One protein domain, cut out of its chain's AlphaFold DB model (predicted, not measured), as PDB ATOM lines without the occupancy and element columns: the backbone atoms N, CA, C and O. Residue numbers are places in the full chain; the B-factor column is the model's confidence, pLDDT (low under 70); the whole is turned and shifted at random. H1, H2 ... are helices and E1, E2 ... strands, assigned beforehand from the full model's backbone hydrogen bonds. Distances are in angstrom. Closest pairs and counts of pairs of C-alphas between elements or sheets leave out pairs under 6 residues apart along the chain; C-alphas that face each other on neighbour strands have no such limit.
ATOM      1  N   ALA A  53     161.323 211.918 249.922       98.19
ATOM      2  CA  ALA A  53     162.767 211.739 249.800       98.19
ATOM      3  C   ALA A  53     163.295 212.382 248.506       98.19
ATOM      4  O   ALA A  53     162.627 212.371 247.469       98.19
ATOM      5  N   ARG A  54     164.507 212.945 248.539       98.06
ATOM      6  CA  ARG A  54     165.187 213.507 247.354       98.06
ATOM      7  C   ARG A  54     166.100 212.466 246.717       98.06
ATOM      8  O   ARG A  54     166.500 211.522 247.389       98.06
ATOM      9  N   ILE A  55     166.413 212.636 245.431       98.00
ATOM     10  CA  ILE A  55     167.402 211.775 244.782       98.00
ATOM     11  C   ILE A  55     168.820 212.138 245.238       98.00
ATOM     12  O   ILE A  55     169.212 213.306 245.222       98.00
ATOM     13  N   GLU A  56     169.593 211.123 245.597       97.69
ATOM     14  CA  GLU A  56     171.009 211.215 245.937       97.69
ATOM     15  C   GLU A  56     171.831 210.293 245.028       97.69
ATOM     16  O   GLU A  56     171.329 209.297 244.504       97.69
ATOM     17  N   HIS A  57     173.100 210.638 244.808       97.31
ATOM     18  CA  HIS A  57     174.033 209.854 243.998       97.31
ATOM     19  C   HIS A  57     174.973 209.053 244.907       97.31
ATOM     20  O   HIS A  57     175.732 209.639 245.675       97.31
ATOM     21  N   ASP A  58     174.970 207.728 244.760       97.00
ATOM     22  CA  ASP A  58     175.836 206.800 245.499       97.00
ATOM     23  C   ASP A  58     177.209 206.677 244.822       97.00
ATOM     24  O   ASP A  58     178.245 207.021 245.390       97.00
ATOM     25  N   LYS A  59     177.227 206.211 243.568       97.00
ATOM     26  CA  LYS A  59     178.457 205.833 242.858       97.00
ATOM     27  C   LYS A  59     178.267 205.806 241.344       97.00
ATOM     28  O   LYS A  59     177.154 205.640 240.854       97.00
ATOM     29  N   GLY A  60     179.380 205.859 240.621       95.38
ATOM     30  CA  GLY A  60     179.425 205.809 239.160       95.38
ATOM     31  C   GLY A  60     179.771 207.153 238.529       95.38
ATOM     32  O   GLY A  60     180.151 208.107 239.210       95.38
ATOM     33  N   ASN A  61     179.698 207.197 237.200       91.62
ATOM     34  CA  ASN A  61     180.252 208.299 236.409       91.62
ATOM     35  C   ASN A  61     179.190 209.287 235.904       91.62
ATOM     36  O   ASN A  61     179.520 210.434 235.607       91.62
ATOM     37  N   GLN A  62     177.920 208.880 235.804       91.62
ATOM     38  CA  GLN A  62     176.853 209.704 235.226       91.62
ATOM     39  C   GLN A  62     176.107 210.508 236.302       91.62
ATOM     40  O   GLN A  62     174.891 210.416 236.420       91.62
ATOM     41  N   GLN A  63     176.818 211.320 237.091       91.12
ATOM     42  CA  GLN A  63     176.245 212.070 238.226       91.12
ATOM     43  C   GLN A  63     175.047 212.968 237.853       91.12
ATOM     44  O   GLN A  63     174.194 213.234 238.695       91.12
ATOM     45  N   THR A  64     174.952 213.408 236.593       90.00
ATOM     46  CA  THR A  64     173.850 214.234 236.063       90.00
ATOM     47  C   THR A  64     172.794 213.433 235.285       90.00
ATOM     48  O   THR A  64     172.044 214.013 234.500       90.00
ATOM     49  N   LEU A  65     172.746 212.103 235.443       92.19
ATOM     50  CA  LEU A  65     171.746 211.242 234.797       92.19
ATOM     51  C   LEU A  65     170.325 211.545 235.293       92.19
ATOM     52  O   LEU A  65     169.382 211.519 234.505       92.19
ATOM     53  N   PHE A  66     170.193 211.895 236.572       93.62
ATOM     54  CA  PHE A  66     168.980 212.427 237.185       93.62
ATOM     55  C   PHE A  66     169.235 213.856 237.676       93.62
ATOM     56  O   PHE A  66     170.328 214.176 238.146       93.62
ATOM     57  N   SER A  67     168.227 214.721 237.587       92.81
ATOM     58  CA  SER A  67     168.297 216.090 238.103       92.81
ATOM     59  C   SER A  67     167.901 216.141 239.583       92.81
ATOM     60  O   SER A  67     166.969 215.450 240.000       92.81
ATOM     61  N   LEU A  68     168.536 217.032 240.355       91.44
ATOM     62  CA  LEU A  68     168.271 217.258 241.790       91.44
ATOM     63  C   LEU A  68     166.799 217.545 242.183       91.44
ATOM     64  O   LEU A  68     166.444 217.234 243.319       91.44
ATOM     65  N   PRO A  69     165.917 218.103 241.323       95.00
ATOM     66  CA  PRO A  69     164.487 218.203 241.624       95.00
ATOM     67  C   PRO A  69     163.743 216.860 241.656       95.00
ATOM     68  O   PRO A  69     162.570 216.843 242.035       95.00
ATOM     69  N   SER A  70     164.373 215.746 241.263       98.00
ATOM     70  CA  SER A  70     163.755 214.417 241.344       98.00
ATOM     71  C   SER A  70     163.559 213.995 242.797       98.00
ATOM     72  O   SER A  70     164.447 214.138 243.639       98.00
ATOM     73  N   HIS A  71     162.384 213.453 243.086       98.62
ATOM     74  CA  HIS A  71     161.977 213.062 244.431       98.62
ATOM     75  C   HIS A  71     161.024 211.874 244.377       98.62
ATOM     76  O   HIS A  71     160.304 211.682 243.392       98.62
ATOM     77  N   ALA A  72     161.006 211.112 245.462       98.69
ATOM     78  CA  ALA A  72     160.061 210.039 245.682       98.69
ATOM     79  C   ALA A  72     159.155 210.362 246.875       98.69
ATOM     80  O   ALA A  72     159.582 211.008 247.831       98.69
ATOM     81  N   VAL A  73     157.906 209.909 246.812       98.50
ATOM     82  CA  VAL A  73     156.921 210.006 247.892       98.50
ATOM     83  C   VAL A  73     156.556 208.589 248.309       98.50
ATOM     84  O   VAL A  73     156.060 207.813 247.492       98.50
ATOM     85  N   TRP A  74     156.803 208.260 249.573       97.69
ATOM     86  CA  TRP A  74     156.271 207.056 250.206       97.69
ATOM     87  C   TRP A  74     154.775 207.259 250.447       97.69
ATOM     88  O   TRP A  74     154.402 208.240 251.084       97.69
ATOM     89  N   VAL A  75     153.916 206.387 249.919       96.19
ATOM     90  CA  VAL A  75     152.457 206.550 249.995       96.19
ATOM     91  C   VAL A  75     151.878 205.582 251.027       96.19
ATOM     92  O   VAL A  75     151.780 204.381 250.783       96.19
ATOM     93  N   ASP A  76     151.487 206.131 252.173       91.88
ATOM     94  CA  ASP A  76     150.841 205.459 253.307       91.88
ATOM     95  C   ASP A  76     149.413 206.009 253.545       91.88
ATOM     96  O   ASP A  76     148.872 206.742 252.713       91.88
ATOM     97  N   SER A  77     148.818 205.715 254.710       89.81
ATOM     98  CA  SER A  77     147.570 206.337 255.179       89.81
ATOM     99  C   SER A  77     147.646 207.869 255.282       89.81
ATOM    100  O   SER A  77     146.723 208.546 254.837       89.81
ATOM    101  N   THR A  78     148.747 208.441 255.779       90.56
ATOM    102  CA  THR A  78     148.941 209.901 255.891       90.56
ATOM    103  C   THR A  78     148.872 210.585 254.522       90.56
ATOM    104  O   THR A  78     148.181 211.589 254.337       90.56
ATOM    105  N   ILE A  79     149.568 210.032 253.527       94.44
ATOM    106  CA  ILE A  79     149.563 210.549 252.157       94.44
ATOM    107  C   ILE A  79     148.225 210.282 251.452       94.44
ATOM    108  O   ILE A  79     147.763 211.142 250.694       94.44
ATOM    109  N   VAL A  80     147.569 209.148 251.727       94.31
ATOM    110  CA  VAL A  80     146.183 208.870 251.312       94.31
ATOM    111  C   VAL A  80     145.242 209.962 251.808       94.31
ATOM    112  O   VAL A  80     144.549 210.567 250.990       94.31
ATOM    113  N   GLU A  81     145.253 210.272 253.104       92.50
ATOM    114  CA  GLU A  81     144.388 211.283 253.719       92.50
ATOM    115  C   GLU A  81     144.633 212.675 253.129       92.50
ATOM    116  O   GLU A  81     143.680 213.353 252.740       92.50
ATOM    117  N   ILE A  82     145.897 213.083 252.967       93.12
ATOM    118  CA  ILE A  82     146.264 214.373 252.361       93.12
ATOM    119  C   ILE A  82     145.756 214.474 250.913       93.12
ATOM    120  O   ILE A  82     145.114 215.467 250.549       93.12
ATOM    121  N   LYS A  83     146.002 213.453 250.079       95.25
ATOM    122  CA  LYS A  83     145.541 213.432 248.679       95.25
ATOM    123  C   LYS A  83     144.012 213.364 248.589       95.25
ATOM    124  O   LYS A  83     143.430 214.042 247.741       95.25
ATOM    125  N   GLN A  84     143.359 212.587 249.453       93.88
ATOM    126  CA  GLN A  84     141.904 212.431 249.484       93.88
ATOM    127  C   GLN A  84     141.208 213.716 249.943       93.88
ATOM    128  O   GLN A  84     140.274 214.158 249.280       93.88
ATOM    129  N   ALA A  85     141.667 214.349 251.025       92.25
ATOM    130  CA  ALA A  85     141.104 215.602 251.523       92.25
ATOM    131  C   ALA A  85     141.264 216.739 250.500       92.25
ATOM    132  O   ALA A  85     140.320 217.497 250.260       92.25
ATOM    133  N   PHE A  86     142.423 216.823 249.835       93.38
ATOM    134  CA  PHE A  86     142.627 217.763 248.734       93.38
ATOM    135  C   PHE A  86     141.695 217.474 247.549       93.38
ATOM    136  O   PHE A  86     141.119 218.405 246.981       93.38
ATOM    137  N   GLU A  87     141.496 216.207 247.171       92.75
ATOM    138  CA  GLU A  87     140.568 215.889 246.087       92.75
ATOM    139  C   GLU A  87     139.108 216.167 246.469       92.75
ATOM    140  O   GLU A  87     138.416 216.790 245.673       92.75
ATOM    141  N   GLN A  88     138.655 215.849 247.687       92.19
ATOM    142  CA  GLN A  88     137.294 216.157 248.157       92.19
ATOM    143  C   GLN A  88     136.966 217.660 248.093       92.19
ATOM    144  O   GLN A  88     135.845 218.027 247.741       92.19
ATOM    145  N   GLN A  89     137.942 218.536 248.366       91.31
ATOM    146  CA  GLN A  89     137.790 219.994 248.230       91.31
ATOM    147  C   GLN A  89     137.615 220.459 246.772       91.31
ATOM    148  O   GLN A  89     136.996 221.493 246.529       91.31
ATOM    149  N   ASN A  90     138.152 219.712 245.802       89.25
ATOM    150  CA  ASN A  90     138.114 220.043 244.371       89.25
ATOM    151  C   ASN A  90     137.042 219.251 243.589       89.25
ATOM    152  O   ASN A  90     136.631 219.662 242.505       89.25
ATOM    153  N   ASN A  91     136.613 218.107 244.121       85.88
ATOM    154  CA  ASN A  91     135.673 217.151 243.549       85.88
ATOM    155  C   ASN A  91     135.001 216.361 244.699       85.88
ATOM    156  O   ASN A  91     135.559 215.366 245.165       85.88
ATOM    157  N   PRO A  92     133.798 216.749 245.158       78.62
ATOM    158  CA  PRO A  92     133.164 216.118 246.320       78.62
ATOM    159  C   PRO A  92     132.676 214.680 246.065       78.62
ATOM    160  O   PRO A  92     132.344 213.972 247.010       78.62
ATOM    161  N   ASN A  93     132.631 214.227 244.805       84.94
ATOM    162  CA  ASN A  93     132.042 212.947 244.407       84.94
ATOM    163  C   ASN A  93     133.110 211.866 244.155       84.94
ATOM    164  O   ASN A  93     133.178 211.279 243.072       84.94
ATOM    165  N   ILE A  94     133.946 211.587 245.160       86.69
ATOM    166  CA  ILE A  94     134.832 210.412 245.143       86.69
ATOM    167  C   ILE A  94     133.974 209.139 245.241       86.69
ATOM    168  O   ILE A  94     133.060 209.048 246.059       86.69
ATOM    169  N   SER A  95     134.251 208.147 244.392       88.31
ATOM    170  CA  SER A  95     133.473 206.903 244.349       88.31
ATOM    171  C   SER A  95     133.742 206.017 245.580       88.31
ATOM    172  O   SER A  95     134.912 205.751 245.859       88.31
ATOM    173  N   PRO A  96     132.714 205.489 246.280       88.50
ATOM    174  CA  PRO A  96     132.904 204.580 247.420       88.50
ATOM    175  C   PRO A  96     133.693 203.309 247.076       88.50
ATOM    176  O   PRO A  96     134.502 202.854 247.881       88.50
ATOM    177  N   ASP A  97     133.516 202.792 245.853       90.62
ATOM    178  CA  ASP A  97     134.342 201.738 245.248       90.62
ATOM    179  C   ASP A  97     135.839 202.001 245.445       90.62
ATOM    180  O   ASP A  97     136.591 201.118 245.850       90.62
ATOM    181  N   LEU A  98     136.262 203.230 245.133       91.75
ATOM    182  CA  LEU A  98     137.663 203.623 245.119       91.75
ATOM    183  C   LEU A  98     138.235 203.648 246.535       91.75
ATOM    184  O   LEU A  98     139.361 203.218 246.721       91.75
ATOM    185  N   ILE A  99     137.451 204.089 247.522       91.00
ATOM    186  CA  ILE A  99     137.851 204.113 248.937       91.00
ATOM    187  C   ILE A  99     138.064 202.678 249.450       91.00
ATOM    188  O   ILE A  99     139.088 202.390 250.059       91.00
ATOM    189  N   SER A 100     137.160 201.746 249.118       90.19
ATOM    190  CA  SER A 100     137.340 200.321 249.446       90.19
ATOM    191  C   SER A 100     138.531 199.683 248.722       90.19
ATOM    192  O   SER A 100     139.158 198.766 249.253       90.19
ATOM    193  N   ASP A 101     138.844 200.140 247.507       92.94
ATOM    194  CA  ASP A 101     140.044 199.711 246.796       92.94
ATOM    195  C   ASP A 101     141.327 200.324 247.399       92.94
ATOM    196  O   ASP A 101     142.354 199.651 247.404       92.94
ATOM    197  N   VAL A 102     141.272 201.538 247.967       93.88
ATOM    198  CA  VAL A 102     142.392 202.173 248.690       93.88
ATOM    199  C   VAL A 102     142.703 201.444 249.993       93.88
ATOM    200  O   VAL A 102     143.868 201.115 250.183       93.88
ATOM    201  N   GLU A 103     141.703 201.131 250.834       91.25
ATOM    202  CA  GLU A 103     141.906 200.329 252.062       91.25
ATOM    203  C   GLU A 103     142.703 199.054 251.739       91.25
ATOM    204  O   GLU A 103     143.788 198.836 252.269       91.25
ATOM    205  N   PHE A 104     142.231 198.271 250.760       91.94
ATOM    206  CA  PHE A 104     142.908 197.041 250.344       91.94
ATOM    207  C   PHE A 104     144.336 197.279 249.830       91.94
ATOM    208  O   PHE A 104     145.219 196.460 250.076       91.94
ATOM    209  N   ILE A 105     144.583 198.364 249.086       93.75
ATOM    210  CA  ILE A 105     145.922 198.652 248.558       93.75
ATOM    211  C   ILE A 105     146.884 199.024 249.692       93.75
ATOM    212  O   ILE A 105     147.987 198.484 249.731       93.75
ATOM    213  N   SER A 106     146.462 199.889 250.616       91.50
ATOM    214  CA  SER A 106     147.255 200.303 251.778       91.50
ATOM    215  C   SER A 106     147.556 199.150 252.738       91.50
ATOM    216  O   SER A 106     148.651 199.115 253.287       91.50
ATOM    217  N   ASP A 107     146.636 198.193 252.891       88.06
ATOM    218  CA  ASP A 107     146.810 197.020 253.762       88.06
ATOM    219  C   ASP A 107     147.758 195.944 253.179       88.06
ATOM    220  O   ASP A 107     148.170 195.042 253.903       88.06
ATOM    221  N   ASN A 108     148.068 195.977 251.871       90.75
ATOM    222  CA  ASN A 108     148.763 194.875 251.172       90.75
ATOM    223  C   ASN A 108     150.022 195.297 250.388       90.75
ATOM    224  O   ASN A 108     150.847 194.442 250.047       90.75
ATOM    225  N   TYR A 109     150.189 196.586 250.061       94.12
ATOM    226  CA  TYR A 109     151.266 197.056 249.185       94.12
ATOM    227  C   TYR A 109     151.947 198.328 249.686       94.12
ATOM    228  O   TYR A 109     151.305 199.318 250.026       94.12
ATOM    229  N   ILE A 110     153.274 198.347 249.582       95.25
ATOM    230  CA  ILE A 110     154.061 199.576 249.660       95.25
ATOM    231  C   ILE A 110     153.973 200.257 248.293       95.25
ATOM    232  O   ILE A 110     154.377 199.682 247.277       95.25
ATOM    233  N   VAL A 111     153.465 201.488 248.261       97.62
ATOM    234  CA  VAL A 111     153.359 202.301 247.044       97.62
ATOM    235  C   VAL A 111     154.346 203.463 247.131       97.62
ATOM    236  O   VAL A 111     154.381 204.187 248.124       97.62
ATOM    237  N   VAL A 112     155.148 203.659 246.083       98.50
ATOM    238  CA  VAL A 112     156.091 204.782 245.986       98.50
ATOM    239  C   VAL A 112     155.882 205.525 244.669       98.50
ATOM    240  O   VAL A 112     156.085 204.969 243.588       98.50
ATOM    241  N   GLU A 113     155.511 206.801 244.747       98.62
ATOM    242  CA  GLU A 113     155.545 207.711 243.597       98.62
ATOM    243  C   GLU A 113     156.981 208.193 243.383       98.62
ATOM    244  O   GLU A 113     157.634 208.639 244.317       98.62
ATOM    245  N   CYS A 114     157.487 208.121 242.155       98.62
ATOM    246  CA  CYS A 114     158.815 208.591 241.766       98.62
ATOM    247  C   CYS A 114     158.675 209.658 240.679       98.62
ATOM    248  O   CYS A 114     158.445 209.346 239.504       98.62
ATOM    249  N   HIS A 115     158.813 210.923 241.067       98.38
ATOM    250  CA  HIS A 115     158.771 212.062 240.158       98.38
ATOM    251  C   HIS A 115     160.181 212.309 239.625       98.38
ATOM    252  O   HIS A 115     161.008 212.944 240.280       98.38
ATOM    253  N   ILE A 116     160.457 211.778 238.437       98.19
ATOM    254  CA  ILE A 116     161.777 211.811 237.821       98.19
ATOM    255  C   ILE A 116     161.897 213.020 236.893       98.19
ATOM    256  O   ILE A 116     161.055 213.229 236.017       98.19
ATOM    257  N   GLU A 117     162.976 213.778 237.068       97.19
ATOM    258  CA  GLU A 117     163.474 214.789 236.139       97.19
ATOM    259  C   GLU A 117     164.874 214.372 235.665       97.19
ATOM    260  O   GLU A 117     165.722 213.957 236.455       97.19
ATOM    261  N   THR A 118     165.145 214.491 234.368       95.25
ATOM    262  CA  THR A 118     166.472 214.229 233.798       95.25
ATOM    263  C   THR A 118     166.760 215.167 232.632       95.25
ATOM    264  O   THR A 118     165.866 215.521 231.864       95.25
ATOM    265  N   MET A 119     168.017 215.598 232.517       91.50
ATOM    266  CA  MET A 119     168.496 216.532 231.498       91.50
ATOM    267  C   MET A 119     169.847 216.054 230.945       91.50
ATOM    268  O   MET A 119     170.886 216.692 231.114       91.50
ATOM    269  N   PHE A 120     169.839 214.879 230.313       90.44
ATOM    270  CA  PHE A 120     171.040 214.260 229.755       90.44
ATOM    271  C   PHE A 120     171.335 214.725 228.316       90.44
ATOM    272  O   PHE A 120     170.448 215.180 227.591       90.44
ATOM    273  N   ARG A 121     172.601 214.619 227.882       89.19
ATOM    274  CA  ARG A 121     173.039 215.064 226.541       89.19
ATOM    275  C   ARG A 121     172.453 214.215 225.412       89.19
ATOM    276  O   ARG A 121     172.189 214.740 224.333       89.19
ATOM    277  N   ASP A 122     172.269 212.923 225.658       92.00
ATOM    278  CA  ASP A 122     171.499 212.048 224.780       92.00
ATOM    279  C   ASP A 122     170.033 212.055 225.233       92.00
ATOM    280  O   ASP A 122     169.703 211.641 226.347       92.00
ATOM    281  N   SER A 123     169.149 212.544 224.362       92.19
ATOM    282  CA  SER A 123     167.721 212.660 224.651       92.19
ATOM    283  C   SER A 123     166.987 211.319 224.684       92.19
ATOM    284  O   SER A 123     165.920 211.249 225.282       92.19
ATOM    285  N   SER A 124     167.518 210.264 224.053       93.62
ATOM    286  CA  SER A 124     166.934 208.919 224.141       93.62
ATOM    287  C   SER A 124     167.191 208.313 225.520       93.62
ATOM    288  O   SER A 124     166.254 207.853 226.170       93.62
ATOM    289  N   ILE A 125     168.422 208.457 226.026       93.50
ATOM    290  CA  ILE A 125     168.792 208.086 227.396       93.50
ATOM    291  C   ILE A 125     167.958 208.886 228.403       93.50
ATOM    292  O   ILE A 125     167.345 208.289 229.282       93.50
ATOM    293  N   ALA A 126     167.849 210.211 228.248       93.56
ATOM    294  CA  ALA A 126     167.011 211.033 229.127       93.56
ATOM    295  C   ALA A 126     165.526 210.608 229.089       93.56
ATOM    296  O   ALA A 126     164.882 210.479 230.130       93.56
ATOM    297  N   TYR A 127     164.969 210.332 227.905       95.50
ATOM    298  CA  TYR A 127     163.583 209.875 227.783       95.50
ATOM    299  C   TYR A 127     163.345 208.545 228.514       95.50
ATOM    300  O   TYR A 127     162.363 208.420 229.255       95.50
ATOM    301  N   ASP A 128     164.228 207.561 228.332       95.44
ATOM    302  CA  ASP A 128     164.074 206.239 228.938       95.44
ATOM    303  C   ASP A 128     164.330 206.263 230.453       95.44
ATOM    304  O   ASP A 128     163.518 205.721 231.208       95.44
ATOM    305  N   VAL A 129     165.349 206.997 230.914       95.44
ATOM    306  CA  VAL A 129     165.626 207.233 232.343       95.44
ATOM    307  C   VAL A 129     164.457 207.935 233.039       95.44
ATOM    308  O   VAL A 129     164.088 207.534 234.142       95.44
ATOM    309  N   SER A 130     163.798 208.911 232.393       96.88
ATOM    310  CA  SER A 130     162.600 209.558 232.964       96.88
ATOM    311  C   SER A 130     161.476 208.552 233.256       96.88
ATOM    312  O   SER A 130     160.712 208.706 234.206       96.88
ATOM    313  N   GLY A 131     161.377 207.495 232.443       97.25
ATOM    314  CA  GLY A 131     160.445 206.388 232.631       97.25
ATOM    315  C   GLY A 131     161.012 205.193 233.382       97.25
ATOM    316  O   GLY A 131     160.401 204.139 233.277       97.25
ATOM    317  N   LEU A 132     162.165 205.317 234.053       97.31
ATOM    318  CA  LEU A 132     162.882 204.227 234.736       97.31
ATOM    319  C   LEU A 132     163.103 202.969 233.864       97.31
ATOM    320  O   LEU A 132     163.243 201.857 234.369       97.31
ATOM    321  N   ARG A 133     163.140 203.127 232.537       94.94
ATOM    322  CA  ARG A 133     163.285 202.013 231.595       94.94
ATOM    323  C   ARG A 133     164.714 201.496 231.599       94.94
ATOM    324  O   ARG A 133     165.663 202.275 231.532       94.94
ATOM    325  N   ASN A 134     164.851 200.172 231.643       92.12
ATOM    326  CA  ASN A 134     166.131 199.470 231.791       92.12
ATOM    327  C   ASN A 134     166.924 199.875 233.056       92.12
ATOM    328  O   ASN A 134     168.087 199.508 233.187       92.12
ATOM    329  N   THR A 135     166.301 200.600 233.992       96.12
ATOM    330  CA  THR A 135     166.850 200.869 235.321       96.12
ATOM    331  C   THR A 135     166.539 199.672 236.212       96.12
ATOM    332  O   THR A 135     165.395 199.225 236.279       96.12
ATOM    333  N   ASN A 136     167.540 199.158 236.918       97.62
ATOM    334  CA  ASN A 136     167.336 198.174 237.971       97.62
ATOM    335  C   ASN A 136     166.846 198.905 239.234       97.62
ATOM    336  O   ASN A 136     167.548 199.769 239.763       97.62
ATOM    337  N   VAL A 137     165.622 198.598 239.674       98.31
ATOM    338  CA  VAL A 137     164.901 199.329 240.730       98.31
ATOM    339  C   VAL A 137     164.523 198.380 241.861       98.31
ATOM    340  O   VAL A 137     163.860 197.372 241.616       98.31
ATOM    341  N   TYR A 138     164.921 198.699 243.092       98.19
ATOM    342  CA  TYR A 138     164.622 197.887 244.277       98.19
ATOM    343  C   TYR A 138     164.652 198.717 245.569       98.19
ATOM    344  O   TYR A 138     165.448 199.649 245.695       98.19
ATOM    345  N   LEU A 139     163.826 198.355 246.554       97.25
ATOM    346  CA  LEU A 139     164.020 198.787 247.942       97.25
ATOM    347  C   LEU A 139     165.135 197.948 248.579       97.25
ATOM    348  O   LEU A 139     165.270 196.761 248.281       97.25
ATOM    349  N   GLN A 140     165.923 198.548 249.465       95.19
ATOM    350  CA  GLN A 140     166.923 197.862 250.275       95.19
ATOM    351  C   GLN A 140     166.839 198.327 251.730       95.19
ATOM    352  O   GLN A 140     166.822 199.530 252.005       95.19
ATOM    353  N   SER A 141     166.783 197.362 252.646       88.19
ATOM    354  CA  SER A 141     166.821 197.572 254.097       88.19
ATOM    355  C   SER A 141     168.266 197.459 254.632       88.19
ATOM    356  O   SER A 141     169.164 197.031 253.897       88.19
ATOM    357  N   PRO A 142     168.551 197.833 255.899       84.50
ATOM    358  CA  PRO A 142     169.926 198.003 256.386       84.50
ATOM    359  C   PRO A 142     170.743 196.705 256.467       84.50
ATOM    360  O   PRO A 142     171.969 196.754 256.502       84.50
ATOM    361  N   ASN A 143     170.084 195.540 256.461       85.88
ATOM    362  CA  ASN A 143     170.741 194.230 256.403       85.88
ATOM    363  C   ASN A 143     171.185 193.824 254.979       85.88
ATOM    364  O   ASN A 143     171.823 192.788 254.807       85.88
ATOM    365  N   GLY A 144     170.866 194.635 253.964       88.69
ATOM    366  CA  GLY A 144     171.248 194.424 252.571       88.69
ATOM    367  C   GLY A 144     170.232 193.657 251.718       88.69
ATOM    368  O   GLY A 144     170.441 193.578 250.505       88.69
ATOM    369  N   SER A 145     169.135 193.143 252.283       89.62
ATOM    370  CA  SER A 145     168.073 192.474 251.518       89.62
ATOM    371  C   SER A 145     167.451 193.409 250.478       89.62
ATOM    372  O   SER A 145     167.049 194.526 250.805       89.62
ATOM    373  N   LYS A 146     167.374 192.951 249.220       94.44
ATOM    374  CA  LYS A 146     166.781 193.690 248.092       94.44
ATOM    375  C   LYS A 146     165.360 193.202 247.809       94.44
ATOM    376  O   LYS A 146     165.137 192.001 247.688       94.44
ATOM    377  N   VAL A 147     164.436 194.140 247.621       93.88
ATOM    378  CA  VAL A 147     163.020 193.903 247.310       93.88
ATOM    379  C   VAL A 147     162.680 194.572 245.983       93.88
ATOM    380  O   VAL A 147     162.836 195.783 245.829       93.88
ATOM    381  N   TYR A 148     162.180 193.795 245.029       95.81
ATOM    382  CA  TYR A 148     161.830 194.272 243.691       95.81
ATOM    383  C   TYR A 148     160.340 194.636 243.589       95.81
ATOM    384  O   TYR A 148     159.517 194.007 244.257       95.81
ATOM    385  N   PRO A 149     159.962 195.638 242.774       96.69
ATOM    386  CA  PRO A 149     158.563 196.010 242.607       96.69
ATOM    387  C   PRO A 149     157.799 194.925 241.837       96.69
ATOM    388  O   PRO A 149     158.241 194.468 240.784       96.69
ATOM    389  N   LEU A 150     156.610 194.568 242.328       95.00
ATOM    390  CA  LEU A 150     155.637 193.745 241.606       95.00
ATOM    391  C   LEU A 150     155.116 194.453 240.352       95.00
ATOM    392  O   LEU A 150     154.824 193.807 239.347       95.00
ATOM    393  N   GLN A 151     154.952 195.779 240.422       95.75
ATOM    394  CA  GLN A 151     154.503 196.598 239.299       95.75
ATOM    395  C   GLN A 151     155.247 197.929 239.235       95.75
ATOM    396  O   GLN A 151     155.512 198.576 240.249       95.75
ATOM    397  N   HIS A 152     155.511 198.366 238.006       97.38
ATOM    398  CA  HIS A 152     155.994 199.697 237.664       97.38
ATOM    399  C   HIS A 152     155.017 200.313 236.661       97.38
ATOM    400  O   HIS A 152     154.749 199.749 235.601       97.38
ATOM    401  N   LEU A 153     154.436 201.454 237.028       96.56
ATOM    402  CA  LEU A 153     153.374 202.127 236.289       96.56
ATOM    403  C   LEU A 153     153.829 203.523 235.861       96.56
ATOM    404  O   LEU A 153     154.354 204.295 236.662       96.56
ATOM    405  N   LEU A 154     153.571 203.889 234.604       96.56
ATOM    406  CA  LEU A 154     153.787 205.259 234.136       96.56
ATOM    407  C   LEU A 154     152.545 206.094 234.483       96.56
ATOM    408  O   LEU A 154     151.465 205.922 233.900       96.56
ATOM    409  N   MET A 155     152.674 206.986 235.467       95.06
ATOM    410  CA  MET A 155     151.556 207.807 235.937       95.06
ATOM    411  C   MET A 155     151.251 208.940 234.965       95.06
ATOM    412  O   MET A 155     150.091 209.102 234.585       95.06
ATOM    413  N   THR A 156     152.279 209.647 234.498       94.38
ATOM    414  CA  THR A 156     152.153 210.715 233.496       94.38
ATOM    415  C   THR A 156     152.733 210.296 232.144       94.38
ATOM    416  O   THR A 156     153.513 209.344 232.028       94.38
ATOM    417  N   ALA A 157     152.418 211.069 231.101       93.69
ATOM    418  CA  ALA A 157     153.267 211.126 229.914       93.69
ATOM    419  C   ALA A 157     154.690 211.610 230.284       93.69
ATOM    420  O   ALA A 157     154.931 212.052 231.411       93.69
ATOM    421  N   ALA A 158     155.630 211.525 229.338       93.12
ATOM    422  CA  ALA A 158     156.844 212.332 229.440       93.12
ATOM    423  C   ALA A 158     156.511 213.761 229.000       93.12
ATOM    424  O   ALA A 158     156.017 213.959 227.890       93.12
ATOM    425  N   GLU A 159     156.797 214.732 229.854       96.06
ATOM    426  CA  GLU A 159     156.858 216.143 229.481       96.06
ATOM    427  C   GLU A 159     158.254 216.413 228.911       96.06
ATOM    428  O   GLU A 159     159.246 216.084 229.561       96.06
ATOM    429  N   GLU A 160     158.348 217.002 227.719       95.88
ATOM    430  CA  GLU A 160     159.619 217.448 227.137       95.88
ATOM    431  C   GLU A 160     159.722 218.975 227.229       95.88
ATOM    432  O   GLU A 160     158.787 219.695 226.871       95.88
ATOM    433  N   LYS A 161     160.879 219.481 227.666       95.81
ATOM    434  CA  LYS A 161     161.179 220.913 227.729       95.81
ATOM    435  C   LYS A 161     162.594 221.186 227.226       95.81
ATOM    436  O   LYS A 161     163.562 220.628 227.735       95.81
ATOM    437  N   GLN A 162     162.733 222.092 226.260       93.88
ATOM    438  CA  GLN A 162     164.046 222.562 225.816       93.88
ATOM    439  C   GLN A 162     164.654 223.496 226.878       93.88
ATOM    440  O   GLN A 162     164.028 224.479 227.280       93.88
ATOM    441  N   VAL A 163     165.880 223.207 227.316       92.12
ATOM    442  CA  VAL A 163     166.634 223.987 228.309       92.12
ATOM    443  C   VAL A 163     168.014 224.300 227.729       92.12
ATOM    444  O   VAL A 163     168.947 223.499 227.783       92.12
ATOM    445  N   GLY A 164     168.132 225.470 227.098       90.69
ATOM    446  CA  GLY A 164     169.323 225.829 226.324       90.69
ATOM    447  C   GLY A 164     169.530 224.857 225.159       90.69
ATOM    448  O   GLY A 164     168.667 224.730 224.292       90.69
ATOM    449  N   THR A 165     170.664 224.157 225.142       88.62
ATOM    450  CA  THR A 165     170.984 223.112 224.152       88.62
ATOM    451  C   THR A 165     170.523 221.708 224.552       88.62
ATOM    452  O   THR A 165     170.583 220.806 223.719       88.62
ATOM    453  N   LEU A 166     170.057 221.506 225.788       90.56
ATOM    454  CA  LEU A 166     169.638 220.204 226.314       90.56
ATOM    455  C   LEU A 166     168.113 220.046 226.292       90.56
ATOM    456  O   LEU A 166     167.367 221.027 226.277       90.56
ATOM    457  N   LYS A 167     167.653 218.793 226.337       93.62
ATOM    458  CA  LYS A 167     166.251 218.447 226.587       93.62
ATOM    459  C   LYS A 167     166.102 217.946 228.019       93.62
ATOM    460  O   LYS A 167     166.766 216.990 228.409       93.62
ATOM    461  N   GLN A 168     165.226 218.591 228.776       95.06
ATOM    462  CA  GLN A 168     164.719 218.105 230.051       95.06
ATOM    463  C   GLN A 168     163.506 217.204 229.780       95.06
ATOM    464  O   GLN A 168     162.610 217.592 229.025       95.06
ATOM    465  N   PHE A 169     163.464 216.036 230.419       97.38
ATOM    466  CA  PHE A 169     162.301 215.151 230.443       97.38
ATOM    467  C   PHE A 169     161.814 214.952 231.876       97.38
ATOM    468  O   PHE A 169     162.596 214.567 232.749       97.38
ATOM    469  N   ASN A 170     160.516 215.169 232.098       97.00
ATOM    470  CA  ASN A 170     159.854 214.894 233.374       97.00
ATOM    471  C   ASN A 170     158.846 213.760 233.205       97.00
ATOM    472  O   ASN A 170     158.079 213.755 232.241       97.00
ATOM    473  N   ARG A 171     158.771 212.849 234.174       97.31
ATOM    474  CA  ARG A 171     157.688 211.861 234.257       97.31
ATOM    475  C   ARG A 171     157.497 211.392 235.697       97.31
ATOM    476  O   ARG A 171     158.463 211.182 236.424       97.31
ATOM    477  N   THR A 172     156.245 211.185 236.097       98.31
ATOM    478  CA  THR A 172     155.941 210.457 237.334       98.31
ATOM    479  C   THR A 172     155.768 208.973 237.035       98.31
ATOM    480  O   THR A 172     154.990 208.585 236.160       98.31
ATOM    481  N   ASN A 173     156.488 208.157 237.790       98.50
ATOM    482  CA  ASN A 173     156.391 206.706 237.833       98.50
ATOM    483  C   ASN A 173     155.745 206.312 239.171       98.50
ATOM    484  O   ASN A 173     155.873 207.048 240.144       98.50
ATOM    485  N   VAL A 174     155.086 205.162 239.237       98.50
ATOM    486  CA  VAL A 174     154.668 204.525 240.492       98.50
ATOM    487  C   VAL A 174     155.266 203.134 240.551       98.50
ATOM    488  O   VAL A 174     155.276 202.415 239.552       98.50
ATOM    489  N   LEU A 175     155.778 202.783 241.721       98.56
ATOM    490  CA  LEU A 175     156.346 201.486 242.046       98.56
ATOM    491  C   LEU A 175     155.483 200.857 243.135       98.56
ATOM    492  O   LEU A 175     155.108 201.533 244.093       98.56
ATOM    493  N   VAL A 176     155.159 199.579 242.970       97.44
ATOM    494  CA  VAL A 176     154.322 198.816 243.899       97.44
ATOM    495  C   VAL A 176     155.104 197.595 244.354       97.44
ATOM    496  O   VAL A 176     155.491 196.777 243.520       97.44
ATOM    497  N   PHE A 177     155.316 197.454 245.656       95.75
ATOM    498  CA  PHE A 177     155.970 196.308 246.290       95.75
ATOM    499  C   PHE A 177     154.953 195.613 247.206       95.75
ATOM    500  O   PHE A 177     154.069 196.276 247.746       95.75
ATOM    501  N   ALA A 178     155.045 194.295 247.389       92.69
ATOM    502  CA  ALA A 178     154.201 193.602 248.366       92.69
ATOM    503  C   ALA A 178     154.626 193.950 249.799       92.69
ATOM    504  O   ALA A 178     155.822 194.097 250.052       92.69
ATOM    505  N   MET A 179     153.685 194.029 250.744       90.31
ATOM    506  CA  MET A 179     154.030 194.090 252.173       90.31
ATOM    507  C   MET A 179     154.527 192.746 252.724       90.31
ATOM    508  O   MET A 179     155.343 192.744 253.640       90.31
ATOM    509  N   GLU A 180     154.118 191.626 252.121       88.88
ATOM    510  CA  GLU A 180     154.568 190.269 252.459       88.88
ATOM    511  C   GLU A 180     155.204 189.574 251.243       88.88
ATOM    512  O   GLU A 180     154.747 189.733 250.108       88.88
ATOM    513  N   ASP A 181     156.241 188.767 251.464       82.81
ATOM    514  CA  ASP A 181     156.807 187.909 250.425       82.81
ATOM    515  C   ASP A 181     155.843 186.759 250.086       82.81
ATOM    516  O   ASP A 181     155.495 185.935 250.931       82.81
ATOM    517  N   ILE A 182     155.468 186.664 248.808       79.06
ATOM    518  CA  ILE A 182     154.431 185.753 248.291       79.06
ATOM    519  C   ILE A 182     154.793 184.265 248.498       79.06
ATOM    520  O   ILE A 182     153.911 183.405 248.470       79.06
ATOM    521  N   ILE A 183     156.075 183.934 248.688       80.00
ATOM    522  CA  ILE A 183     156.551 182.550 248.841       80.00
ATOM    523  C   ILE A 183     156.584 182.121 250.314       80.00
ATOM    524  O   ILE A 183     156.258 180.973 250.621       80.00
ATOM    525  N   SER A 184     156.994 183.013 251.218       83.62
ATOM    526  CA  SER A 184     157.210 182.709 252.639       83.62
ATOM    527  C   SER A 184     156.115 183.216 253.581       83.62
ATOM    528  O   SER A 184     156.024 182.711 254.699       83.62
ATOM    529  N   GLY A 185     155.289 184.180 253.157       83.38
ATOM    530  CA  GLY A 185     154.300 184.842 254.018       83.38
ATOM    531  C   GLY A 185     154.932 185.674 255.139       83.38
ATOM    532  O   GLY A 185     154.319 185.866 256.184       83.38
ATOM    533  N   LEU A 186     156.187 186.101 254.965       84.56
ATOM    534  CA  LEU A 186     156.908 186.951 255.912       84.56
ATOM    535  C   LEU A 186     156.880 188.414 255.449       84.56
ATOM    536  O   LEU A 186     156.896 188.651 254.237       84.56
ATOM    537  N   PRO A 187     156.917 189.396 256.369       87.06
ATOM    538  CA  PRO A 187     157.060 190.803 256.017       87.06
ATOM    539  C   PRO A 187     158.245 191.054 255.075       87.06
ATOM    540  O   PRO A 187     159.390 190.690 255.350       87.06
ATOM    541  N   THR A 188     157.960 191.716 253.955       87.25
ATOM    542  CA  THR A 188     158.924 192.120 252.921       87.25
ATOM    543  C   THR A 188     160.024 193.030 253.476       87.25
ATOM    544  O   THR A 188     161.162 193.030 253.001       87.25
ATOM    545  N   LEU A 189     159.674 193.824 254.485       87.12
ATOM    546  CA  LEU A 189     160.585 194.649 255.264       87.12
ATOM    547  C   LEU A 189     160.751 193.998 256.641       87.12
ATOM    548  O   LEU A 189     159.736 193.676 257.254       87.12
ATOM    549  N   PRO A 190     161.981 193.816 257.151       82.88
ATOM    550  CA  PRO A 190     162.180 193.327 258.511       82.88
ATOM    551  C   PRO A 190     161.553 194.255 259.554       82.88
ATOM    552  O   PRO A 190     161.618 195.481 259.410       82.88
ATOM    553  N   ASP A 191     161.060 193.674 260.646       77.38
ATOM    554  CA  ASP A 191     160.813 194.409 261.887       77.38
ATOM    555  C   ASP A 191     162.076 195.191 262.309       77.38
ATOM    556  O   ASP A 191     163.202 194.827 261.958       77.38
ATOM    557  N   GLU A 192     161.895 196.290 263.046       79.12
ATOM    558  CA  GLU A 192     162.981 197.189 263.487       79.12
ATOM    559  C   GLU A 192     163.786 197.864 262.348       79.12
ATOM    560  O   GLU A 192     164.855 198.431 262.587       79.12
ATOM    561  N   THR A 193     163.286 197.874 261.103       86.12
ATOM    562  CA  THR A 193     163.940 198.580 259.984       86.12
ATOM    563  C   THR A 193     164.042 200.088 260.258       86.12
ATOM    564  O   THR A 193     163.063 200.820 260.168       86.12
ATOM    565  N   THR A 194     165.251 200.580 260.548       90.75
ATOM    566  CA  THR A 194     165.511 201.995 260.895       90.75
ATOM    567  C   THR A 194     165.656 202.934 259.694       90.75
ATOM    568  O   THR A 194     165.570 204.152 259.850       90.75
ATOM    569  N   MET A 195     165.894 202.394 258.498       94.38
ATOM    570  CA  MET A 195     166.153 203.146 257.268       94.38
ATOM    571  C   MET A 195     165.824 202.280 256.048       94.38
ATOM    572  O   MET A 195     166.162 201.098 256.027       94.38
ATOM    573  N   ILE A 196     165.232 202.866 255.009       95.38
ATOM    574  CA  ILE A 196     164.995 202.210 253.716       95.38
ATOM    575  C   ILE A 196     165.550 203.080 252.594       95.38
ATOM    576  O   ILE A 196     165.355 204.296 252.582       95.38
ATOM    577  N   ARG A 197     166.198 202.443 251.615       97.88
ATOM    578  CA  ARG A 197     166.631 203.092 250.372       97.88
ATOM    579  C   ARG A 197     165.925 202.494 249.165       97.88
ATOM    580  O   ARG A 197     165.989 201.286 248.962       97.88
ATOM    581  N   LEU A 198     165.310 203.328 248.330       98.56
ATOM    582  CA  LEU A 198     164.904 202.948 246.976       98.56
ATOM    583  C   LEU A 198     166.064 203.236 246.029       98.56
ATOM    584  O   LEU A 198     166.341 204.395 245.735       98.56
ATOM    585  N   TYR A 199     166.724 202.191 245.549       98.56
ATOM    586  CA  TYR A 199     167.850 202.293 244.629       98.56
ATOM    587  C   TYR A 199     167.400 202.321 243.165       98.56
ATOM    588  O   TYR A 199     166.502 201.581 242.761       98.56
ATOM    589  N   LEU A 200     168.087 203.147 242.372       98.38
ATOM    590  CA  LEU A 200     168.011 203.227 240.915       98.38
ATOM    591  C   LEU A 200     169.414 202.962 240.335       98.38
ATOM    592  O   LEU A 200     170.296 203.818 240.416       98.38
ATOM    593  N   GLU A 201     169.635 201.790 239.745       97.38
ATOM    594  CA  GLU A 201     170.901 201.414 239.095       97.38
ATOM    595  C   GLU A 201     170.743 201.424 237.562       97.38
ATOM    596  O   GLU A 201     169.926 200.679 237.018       97.38
ATOM    597  N   ASN A 202     171.502 202.264 236.846       93.38
ATOM    598  CA  ASN A 202     171.528 202.306 235.375       93.38
ATOM    599  C   ASN A 202     172.844 202.932 234.855       93.38
ATOM    600  O   ASN A 202     173.425 203.784 235.522       93.38
ATOM    601  N   PHE A 203     173.316 202.536 233.667       90.50
ATOM    602  CA  PHE A 203     174.556 203.031 233.031       90.50
ATOM    603  C   PHE A 203     175.774 203.105 233.984       90.50
ATOM    604  O   PHE A 203     176.389 204.162 234.149       90.50
ATOM    605  N   ASP A 204     176.077 201.987 234.656       93.56
ATOM    606  CA  ASP A 204     177.157 201.840 235.653       93.56
ATOM    607  C   ASP A 204     177.154 202.918 236.757       93.56
ATOM    608  O   ASP A 204     178.189 203.269 237.329       93.56
ATOM    609  N   THR A 205     175.973 203.474 237.039       95.56
ATOM    610  CA  THR A 205     175.753 204.556 237.997       95.56
ATOM    611  C   THR A 205     174.557 204.220 238.890       95.56
ATOM    612  O   THR A 205     173.560 203.645 238.448       95.56
ATOM    613  N   THR A 206     174.668 204.548 240.174       97.75
ATOM    614  CA  THR A 206     173.685 204.228 241.208       97.75
ATOM    615  C   THR A 206     173.227 205.505 241.893       97.75
ATOM    616  O   THR A 206     174.036 206.300 242.374       97.75
ATOM    617  N   PHE A 207     171.913 205.659 241.984       98.31
ATOM    618  CA  PHE A 207     171.237 206.697 242.748       98.31
ATOM    619  C   PHE A 207     170.300 206.043 243.767       98.31
ATOM    620  O   PHE A 207     169.957 204.865 243.624       98.31
ATOM    621  N   TYR A 208     169.866 206.789 244.777       98.50
ATOM    622  CA  TYR A 208     168.829 206.335 245.700       98.50
ATOM    623  C   TYR A 208     167.927 207.473 246.178       98.50
ATOM    624  O   TYR A 208     168.266 208.649 246.068       98.50
ATOM    625  N   PHE A 209     166.780 207.091 246.728       98.56
ATOM    626  CA  PHE A 209     165.978 207.894 247.646       98.56
ATOM    627  C   PHE A 209     166.056 207.235 249.026       98.56
ATOM    628  O   PHE A 209     165.966 206.010 249.103       98.56
ATOM    629  N   GLU A 210     166.228 208.007 250.097       97.94
ATOM    630  CA  GLU A 210     166.348 207.491 251.468       97.94
ATOM    631  C   GLU A 210     165.202 207.972 252.360       97.94
ATOM    632  O   GLU A 210     164.864 209.156 252.371       97.94
ATOM    633  N   TRP A 211     164.649 207.050 253.148       97.19
ATOM    634  CA  TRP A 211     163.719 207.335 254.233       97.19
ATOM    635  C   TRP A 211     164.278 206.769 255.537       97.19
ATOM    636  O   TRP A 211     164.538 205.569 255.638       97.19
ATOM    637  N   MET A 212     164.406 207.615 256.557       94.94
ATOM    638  CA  MET A 212     164.608 207.173 257.940       94.94
ATOM    639  C   MET A 212     163.261 206.783 258.552       94.94
ATOM    640  O   MET A 212     162.258 207.447 258.281       94.94
ATOM    641  N   ALA A 213     163.237 205.753 259.395       91.88
ATOM    642  CA  ALA A 213     162.067 205.427 260.205       91.88
ATOM    643  C   ALA A 213     161.750 206.567 261.183       91.88
ATOM    644  O   ALA A 213     162.651 207.265 261.656       91.88
ATOM    645  N   GLN A 214     160.475 206.749 261.516       87.56
ATOM    646  CA  GLN A 214     160.095 207.619 262.620       87.56
ATOM    647  C   GLN A 214     160.486 206.965 263.952       87.56
ATOM    648  O   GLN A 214     160.190 205.796 264.190       87.56
ATOM    649  N   GLU A 215     161.119 207.730 264.844       77.69
ATOM    650  CA  GLU A 215     161.373 207.278 266.214       77.69
ATOM    651  C   GLU A 215     160.051 206.916 266.921       77.69
ATOM    652  O   GLU A 215     159.077 207.680 266.811       77.69
ATOM    653  N   PRO A 216     159.997 205.798 267.674       66.75
ATOM    654  CA  PRO A 216     158.829 205.448 268.472       66.75
ATOM    655  C   PRO A 216     158.488 206.567 269.456       66.75
ATOM    656  O   PRO A 216     159.322 206.970 270.271       66.75
ATOM    657  N   ILE A 217     157.249 207.063 269.417       62.84
ATOM    658  CA  ILE A 217     156.785 207.982 270.455       62.84
ATOM    659  C   ILE A 217     156.554 207.168 271.726       62.84
ATOM    660  O   ILE A 217     155.600 206.396 271.817       62.84
ATOM    661  N   ALA A 218     157.414 207.382 272.720       57.09
ATOM    662  CA  ALA A 218     157.140 207.004 274.098       57.09
ATOM    663  C   ALA A 218     155.943 207.824 274.606       57.09
ATOM    664  O   ALA A 218     156.091 208.920 275.142       57.09
ATOM    665  N   LEU A 219     154.742 207.299 274.373       55.25
ATOM    666  CA  LEU A 219     153.503 207.791 274.957       55.25
ATOM    667  C   LEU A 219     153.530 207.492 276.459       55.25
ATOM    668  O   LEU A 219     153.069 206.441 276.905       55.25
ATOM    669  N   GLU A 220     154.057 208.434 277.244       48.84
ATOM    670  CA  GLU A 220     153.814 208.519 278.689       48.84
ATOM    671  C   GLU A 220     152.341 208.891 278.935       48.84
ATOM    672  O   GLU A 220     152.010 209.983 279.400       48.84
ATOM    673  N   SER A 221     151.426 207.990 278.562       51.25
ATOM    674  CA  SER A 221     150.004 208.191 278.803       51.25
ATOM    675  C   SER A 221     149.733 208.129 280.300       51.25
ATOM    676  O   SER A 221     150.005 207.126 280.961       51.25
ATOM    677  N   LEU A 222     149.150 209.204 280.827       55.53
ATOM    678  CA  LEU A 222     148.628 209.261 282.192       55.53
ATOM    679  C   LEU A 222     147.341 208.431 282.364       55.53
ATOM    680  O   LEU A 222     146.878 208.266 283.492       55.53
ATOM    681  N   ASP A 223     146.784 207.907 281.268       60.91
ATOM    682  CA  ASP A 223     145.607 207.041 281.232       60.91
ATOM    683  C   ASP A 223     145.911 205.773 280.397       60.91
ATOM    684  O   ASP A 223     146.144 205.883 279.188       60.91
ATOM    685  N   PRO A 224     145.956 204.570 281.001       59.72
ATOM    686  CA  PRO A 224     146.297 203.336 280.290       59.72
ATOM    687  C   PRO A 224     145.196 202.836 279.341       59.72
ATOM    688  O   PRO A 224     145.491 201.999 278.489       59.72
ATOM    689  N   ASP A 225     143.956 203.326 279.463       68.00
ATOM    690  CA  ASP A 225     142.828 202.920 278.611       68.00
ATOM    691  C   ASP A 225     142.640 203.850 277.390       68.00
ATOM    692  O   ASP A 225     141.864 203.555 276.473       68.00
ATOM    693  N   ALA A 226     143.381 204.964 277.333       61.16
ATOM    694  CA  ALA A 226     143.369 205.889 276.207       61.16
ATOM    695  C   ALA A 226     144.106 205.298 274.989       61.16
ATOM    696  O   ALA A 226     145.337 205.285 274.921       61.16
ATOM    697  N   LYS A 227     143.351 204.839 273.981       55.38
ATOM    698  CA  LYS A 227     143.927 204.504 272.669       55.38
ATOM    699  C   LYS A 227     144.551 205.763 272.047       55.38
ATOM    700  O   LYS A 227     143.827 206.750 271.918       55.38
ATOM    701  N   PRO A 228     145.826 205.737 271.619       53.31
ATOM    702  CA  PRO A 228     146.410 206.868 270.912       53.31
ATOM    703  C   PRO A 228     145.730 207.058 269.556       53.31
ATOM    704  O   PRO A 228     145.487 206.087 268.832       53.31
ATOM    705  N   ASP A 229     145.444 208.310 269.205       54.81
ATOM    706  CA  ASP A 229     145.046 208.673 267.849       54.81
ATOM    707  C   ASP A 229     146.265 208.526 266.922       54.81
ATOM    708  O   ASP A 229     147.383 208.907 267.275       54.81
ATOM    709  N   ILE A 230     146.081 207.975 265.720       49.03
ATOM    710  CA  ILE A 230     147.185 207.813 264.762       49.03
ATOM    711  C   ILE A 230     147.778 209.172 264.340       49.03
ATOM    712  O   ILE A 230     148.966 209.265 264.032       49.03
ATOM    713  N   THR A 231     146.990 210.248 264.423       50.28
ATOM    714  CA  THR A 231     147.424 211.626 264.153       50.28
ATOM    715  C   THR A 231     148.249 212.260 265.284       50.28
ATOM    716  O   THR A 231     148.971 213.228 265.022       50.28
ATOM    717  N   ASP A 232     148.225 211.688 266.497       50.12
ATOM    718  CA  ASP A 232     149.171 211.995 267.584       50.12
ATOM    719  C   ASP A 232     150.477 211.187 267.449       50.12
ATOM    720  O   ASP A 232     151.538 211.629 267.898       50.12
ATOM    721  N   VAL A 233     150.422 210.012 266.809       56.66
ATOM    722  CA  VAL A 233     151.586 209.131 266.593       56.66
ATOM    723  C   VAL A 233     152.502 209.641 265.472       56.66
ATOM    724  O   VAL A 233     153.720 209.466 265.558       56.66
ATOM    725  N   ILE A 234     151.963 210.283 264.431       66.62
ATOM    726  CA  ILE A 234     152.736 210.704 263.249       66.62
ATOM    727  C   ILE A 234     153.205 212.163 263.378       66.62
ATOM    728  O   ILE A 234     152.417 213.109 263.407       66.62
ATOM    729  N   ARG A 235     154.529 212.362 263.434       70.75
ATOM    730  CA  ARG A 235     155.166 213.672 263.678       70.75
ATOM    731  C   ARG A 235     155.302 214.555 262.440       70.75
ATOM    732  O   ARG A 235     155.549 215.752 262.592       70.75
ATOM    733  N   TRP A 236     155.202 213.996 261.236       84.12
ATOM    734  CA  TRP A 236     155.506 214.739 260.013       84.12
ATOM    735  C   TRP A 236     154.499 215.868 259.762       84.12
ATOM    736  O   TRP A 236     153.284 215.667 259.731       84.12
ATOM    737  N   ARG A 237     155.019 217.082 259.560       86.00
ATOM    738  CA  ARG A 237     154.249 218.271 259.185       86.00
ATOM    739  C   ARG A 237     154.850 218.809 257.880       86.00
ATOM    740  O   ARG A 237     155.904 219.442 257.946       86.00
ATOM    741  N   PRO A 238     154.243 218.538 256.708       89.25
ATOM    742  CA  PRO A 238     154.849 218.869 255.424       89.25
ATOM    743  C   PRO A 238     155.089 220.369 255.273       89.25
ATOM    744  O   PRO A 238     154.211 221.193 255.544       89.25
ATOM    745  N   THR A 239     156.254 220.734 254.743       93.31
ATOM    746  CA  THR A 239     156.477 222.083 254.221       93.31
ATOM    747  C   THR A 239     155.553 222.368 253.032       93.31
ATOM    748  O   THR A 239     154.994 221.465 252.402       93.31
ATOM    749  N   GLN A 240     155.421 223.644 252.652       93.69
ATOM    750  CA  GLN A 240     154.698 224.024 251.432       93.69
ATOM    751  C   GLN A 240     155.260 223.317 250.182       93.69
ATOM    752  O   GLN A 240     154.495 222.928 249.302       93.69
ATOM    753  N   THR A 241     156.580 223.109 250.119       95.19
ATOM    754  CA  THR A 241     157.239 222.395 249.017       95.19
ATOM    755  C   THR A 241     156.833 220.924 248.995       95.19
ATOM    756  O   THR A 241     156.345 220.456 247.970       95.19
ATOM    757  N   GLU A 242     156.940 220.216 250.123       94.75
ATOM    758  CA  GLU A 242     156.519 218.809 250.229       94.75
ATOM    759  C   GLU A 242     155.025 218.633 249.939       94.75
ATOM    760  O   GLU A 242     154.642 217.689 249.257       94.75
ATOM    761  N   THR A 243     154.185 219.574 250.376       94.19
ATOM    762  CA  THR A 243     152.743 219.582 250.077       94.19
ATOM    763  C   THR A 243     152.488 219.617 248.564       94.19
ATOM    764  O   THR A 243     151.677 218.850 248.048       94.19
ATOM    765  N   VAL A 244     153.215 220.464 247.823       95.56
ATOM    766  CA  VAL A 244     153.136 220.538 246.350       95.56
ATOM    767  C   VAL A 244     153.714 219.286 245.676       95.56
ATOM    768  O   VAL A 244     153.203 218.869 244.638       95.56
ATOM    769  N   GLN A 245     154.747 218.669 246.256       96.19
ATOM    770  CA  GLN A 245     155.326 217.415 245.763       96.19
ATOM    771  C   GLN A 245     154.341 216.246 245.925       96.19
ATOM    772  O   GLN A 245     154.026 215.579 244.944       96.19
ATOM    773  N   VAL A 246     153.767 216.060 247.118       96.62
ATOM    774  CA  VAL A 246     152.744 215.036 247.400       96.62
ATOM    775  C   VAL A 246     151.518 215.190 246.506       96.62
ATOM    776  O   VAL A 246     151.022 214.207 245.960       96.62
ATOM    777  N   LEU A 247     151.014 216.411 246.320       96.31
ATOM    778  CA  LEU A 247     149.794 216.657 245.543       96.31
ATOM    779  C   LEU A 247     150.018 216.664 244.015       96.31
ATOM    780  O   LEU A 247     149.091 216.957 243.260       96.31
ATOM    781  N   LYS A 248     151.222 216.308 243.538       95.56
ATOM    782  CA  LYS A 248     151.568 216.259 242.107       95.56
ATOM    783  C   LYS A 248     150.816 215.174 241.320       95.56
ATOM    784  O   LYS A 248     150.624 215.333 240.116       95.56
ATOM    785  N   VAL A 249     150.360 214.107 241.981       95.81
ATOM    786  CA  VAL A 249     149.394 213.134 241.431       95.81
ATOM    787  C   VAL A 249     148.170 213.070 242.337       95.81
ATOM    788  O   VAL A 249     148.295 212.946 243.559       95.81
ATOM    789  N   ARG A 250     146.982 213.146 241.728       95.06
ATOM    790  CA  ARG A 250     145.691 213.129 242.426       95.06
ATOM    791  C   ARG A 250     145.348 211.740 242.959       95.06
ATOM    792  O   ARG A 250     145.816 210.728 242.439       95.06
ATOM    793  N   PHE A 251     144.478 211.706 243.963       96.00
ATOM    794  CA  PHE A 251     143.986 210.476 244.575       96.00
ATOM    795  C   PHE A 251     143.288 209.574 243.543       96.00
ATOM    796  O   PHE A 251     143.635 208.399 243.416       96.00
ATOM    797  N   SER A 252     142.373 210.122 242.737       95.06
ATOM    798  CA  SER A 252     141.661 209.358 241.704       95.06
ATOM    799  C   SER A 252     142.547 208.907 240.540       95.06
ATOM    800  O   SER A 252     142.367 207.789 240.055       95.06
ATOM    801  N   ASP A 253     143.540 209.704 240.134       95.00
ATOM    802  CA  ASP A 253     144.516 209.317 239.104       95.00
ATOM    803  C   ASP A 253     145.392 208.138 239.566       95.00
ATOM    804  O   ASP A 253     145.632 207.201 238.798       95.00
ATOM    805  N   LEU A 254     145.851 208.170 240.825       96.62
ATOM    806  CA  LEU A 254     146.657 207.118 241.451       96.62
ATOM    807  C   LEU A 254     145.856 205.826 241.630       96.62
ATOM    808  O   LEU A 254     146.146 204.806 240.995       96.62
ATOM    809  N   TYR A 255     144.817 205.869 242.461       95.81
ATOM    810  CA  TYR A 255     144.073 204.671 242.832       95.81
ATOM    811  C   TYR A 255     143.201 204.146 241.688       95.81
ATOM    812  O   TYR A 255     143.000 202.939 241.580       95.81
ATOM    813  N   GLY A 256     142.788 205.004 240.748       94.81
ATOM    814  CA  GLY A 256     142.124 204.586 239.512       94.81
ATOM    815  C   GLY A 256     142.994 203.685 238.628       94.81
ATOM    816  O   GLY A 256     142.464 202.770 237.995       94.81
ATOM    817  N   LYS A 257     144.324 203.879 238.627       95.06
ATOM    818  CA  LYS A 257     145.280 202.970 237.966       95.06
ATOM    819  C   LYS A 257     145.599 201.740 238.821       95.06
ATOM    820  O   LYS A 257     145.611 200.630 238.290       95.06
ATOM    821  N   LEU A 258     145.799 201.909 240.130       95.62
ATOM    822  CA  LEU A 258     146.108 200.797 241.044       95.62
ATOM    823  C   LEU A 258     144.931 199.822 241.259       95.62
ATOM    824  O   LEU A 258     145.158 198.676 241.641       95.62
ATOM    825  N   ARG A 259     143.692 200.215 240.922       93.56
ATOM    826  CA  ARG A 259     142.460 199.396 240.973       93.56
ATOM    827  C   ARG A 259     142.559 198.020 240.288       93.56
ATOM    828  O   ARG A 259     141.733 197.143 240.537       93.56
ATOM    829  N   ALA A 260     143.550 197.791 239.426       90.94
ATOM    830  CA  ALA A 260     143.835 196.463 238.881       90.94
ATOM    831  C   ALA A 260     144.261 195.439 239.960       90.94
ATOM    832  O   ALA A 260     143.881 194.275 239.861       90.94
ATOM    833  N   LEU A 261     144.989 195.866 241.001       89.38
ATOM    834  CA  LEU A 261     145.520 195.005 242.071       89.38
ATOM    835  C   LEU A 261     144.409 194.332 242.893       89.38
ATOM    836  O   LEU A 261     144.470 193.136 243.185       89.38
ATOM    837  N   THR A 262     143.359 195.087 243.225       88.31
ATOM    838  CA  THR A 262     142.249 194.610 244.069       88.31
ATOM    839  C   THR A 262     141.375 193.586 243.343       88.31
ATOM    840  O   THR A 262     140.816 192.681 243.958       88.31
ATOM    841  N   ARG A 263     141.297 193.678 242.009       85.25
ATOM    842  CA  ARG A 263     140.531 192.751 241.160       85.25
ATOM    843  C   ARG A 263     141.167 191.367 241.060       85.25
ATOM    844  O   ARG A 263     140.437 190.403 240.863       85.25
ATOM    845  N   ILE A 264     142.486 191.258 241.211       76.56
ATOM    846  CA  ILE A 264     143.193 189.966 241.188       76.56
ATOM    847  C   ILE A 264     142.822 189.116 242.416       76.56
ATOM    848  O   ILE A 264     142.760 187.900 242.311       76.56
ATOM    849  N   HIS A 265     142.495 189.755 243.544       68.06
ATOM    850  CA  HIS A 265     142.222 189.103 244.832       68.06
ATOM    851  C   HIS A 265     140.725 188.903 245.135       68.06
ATOM    852  O   HIS A 265     140.365 188.432 246.211       68.06
ATOM    853  N   ARG A 266     139.837 189.295 244.210       63.94
ATOM    854  CA  ARG A 266     138.367 189.242 244.361       63.94
ATOM    855  C   ARG A 266     137.684 188.233 243.419       63.94
ATOM    856  O   ARG A 266     136.460 188.272 243.304       63.94
TER     857      ARG A 266
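This is residues 53 to 266 of the 267 residues of an uncharacterized protein of Candidatus Hydrogenedentes bacterium (UniProt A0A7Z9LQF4). A strongly twisted sheet of nine strands curls round one short helix, H3, while H1, H2, H6 and H7 cluster at another side of it, with H6 crossing H1 and H2. Residues 220 to 227, in the long stretch between E9 and H4, stick out from the body. The printed part has 214 residues with seven named helices and nine named strands: along the chain two strands come first, then H1 and H2, then E3, then H3, then six strands, and last H4 to H7; the sheet is branched at E7, which has E3, E5 and E6 as neighbours, its neighbour pairs are antiparallel, and the class is mixed, helices and strands. The whole is compact, with a radius of gyration of the C-alphas of 18.6 A and spans of 64 by 44 by 38 A.

The longest strand is E7, residues 166 to 178, 37.8 A from C-alpha 166 at (169.638, 220.204, 226.314) to C-alpha 178 at (154.201, 193.602, 248.366). The other strands are E3, residues 109 to 118, 27.6 A; E9, 205 to 212, 23.0 A; E8, 195 to 202, 22.6 A; E1, 53 to 59, 18.1 A, from (162.767, 211.739, 249.800); E2, 71 to 75; E4, 136 to 140; E5, 151 to 154; and E6, 159 to 163. The helices are H1, residues 77 to 90, 19.9 A; H2, 96 to 108, 19.0 A; H3, 123 to 130; H4, 230 to 233; H5, 240 to 246; H6, 251 to 258; and H7, 260 to 264.

E3 lies on one side of E7, with N 114 and O 173 2.8 A apart, while E5 and E6 lie on the other side of E7, E5 with N 153 and O 174 2.8 A apart, and E6 with N 161 and O 168 2.9 A apart; E6 and E7 form a hairpin. E2 pairs with E3 through N 73 and O 113, 2.8 A. E1 has staggered pairing, with E2 at N 53 and O 72, 2.9 A, and with E9 at N 56 and O 208, 2.8 A. The sheet curls round H3; the closest C-alphas of H3 and E3 are those of Ser 130 and Ile 116, 5.4 A. H6 touches H1, Phe 251 to Lys 83, 5.3 A between C-alphas, at a steep tilt of 56 degrees, and H2, Tyr 255 to Val 102, 6.6 A. H5 only grazes the sheet. Every O i to N i+4 pair is within hydrogen-bond range in H1, H2, H3 and H5, against 3 of 4 in H6 and 0 of 1 in H7, which has 2 of 2 O i to N i+3 pairs; H4 is too short.

The two C-alphas farthest apart, of Thr 165 and Asp 225, are 64.5 A apart. The printed part has no cut. The links E1 to E2, E7 to E8 and E9 to H4 are long. The mean pLDDT of the printed part is 89.5, with residues 216 to 234 and 265 to 266 under 70.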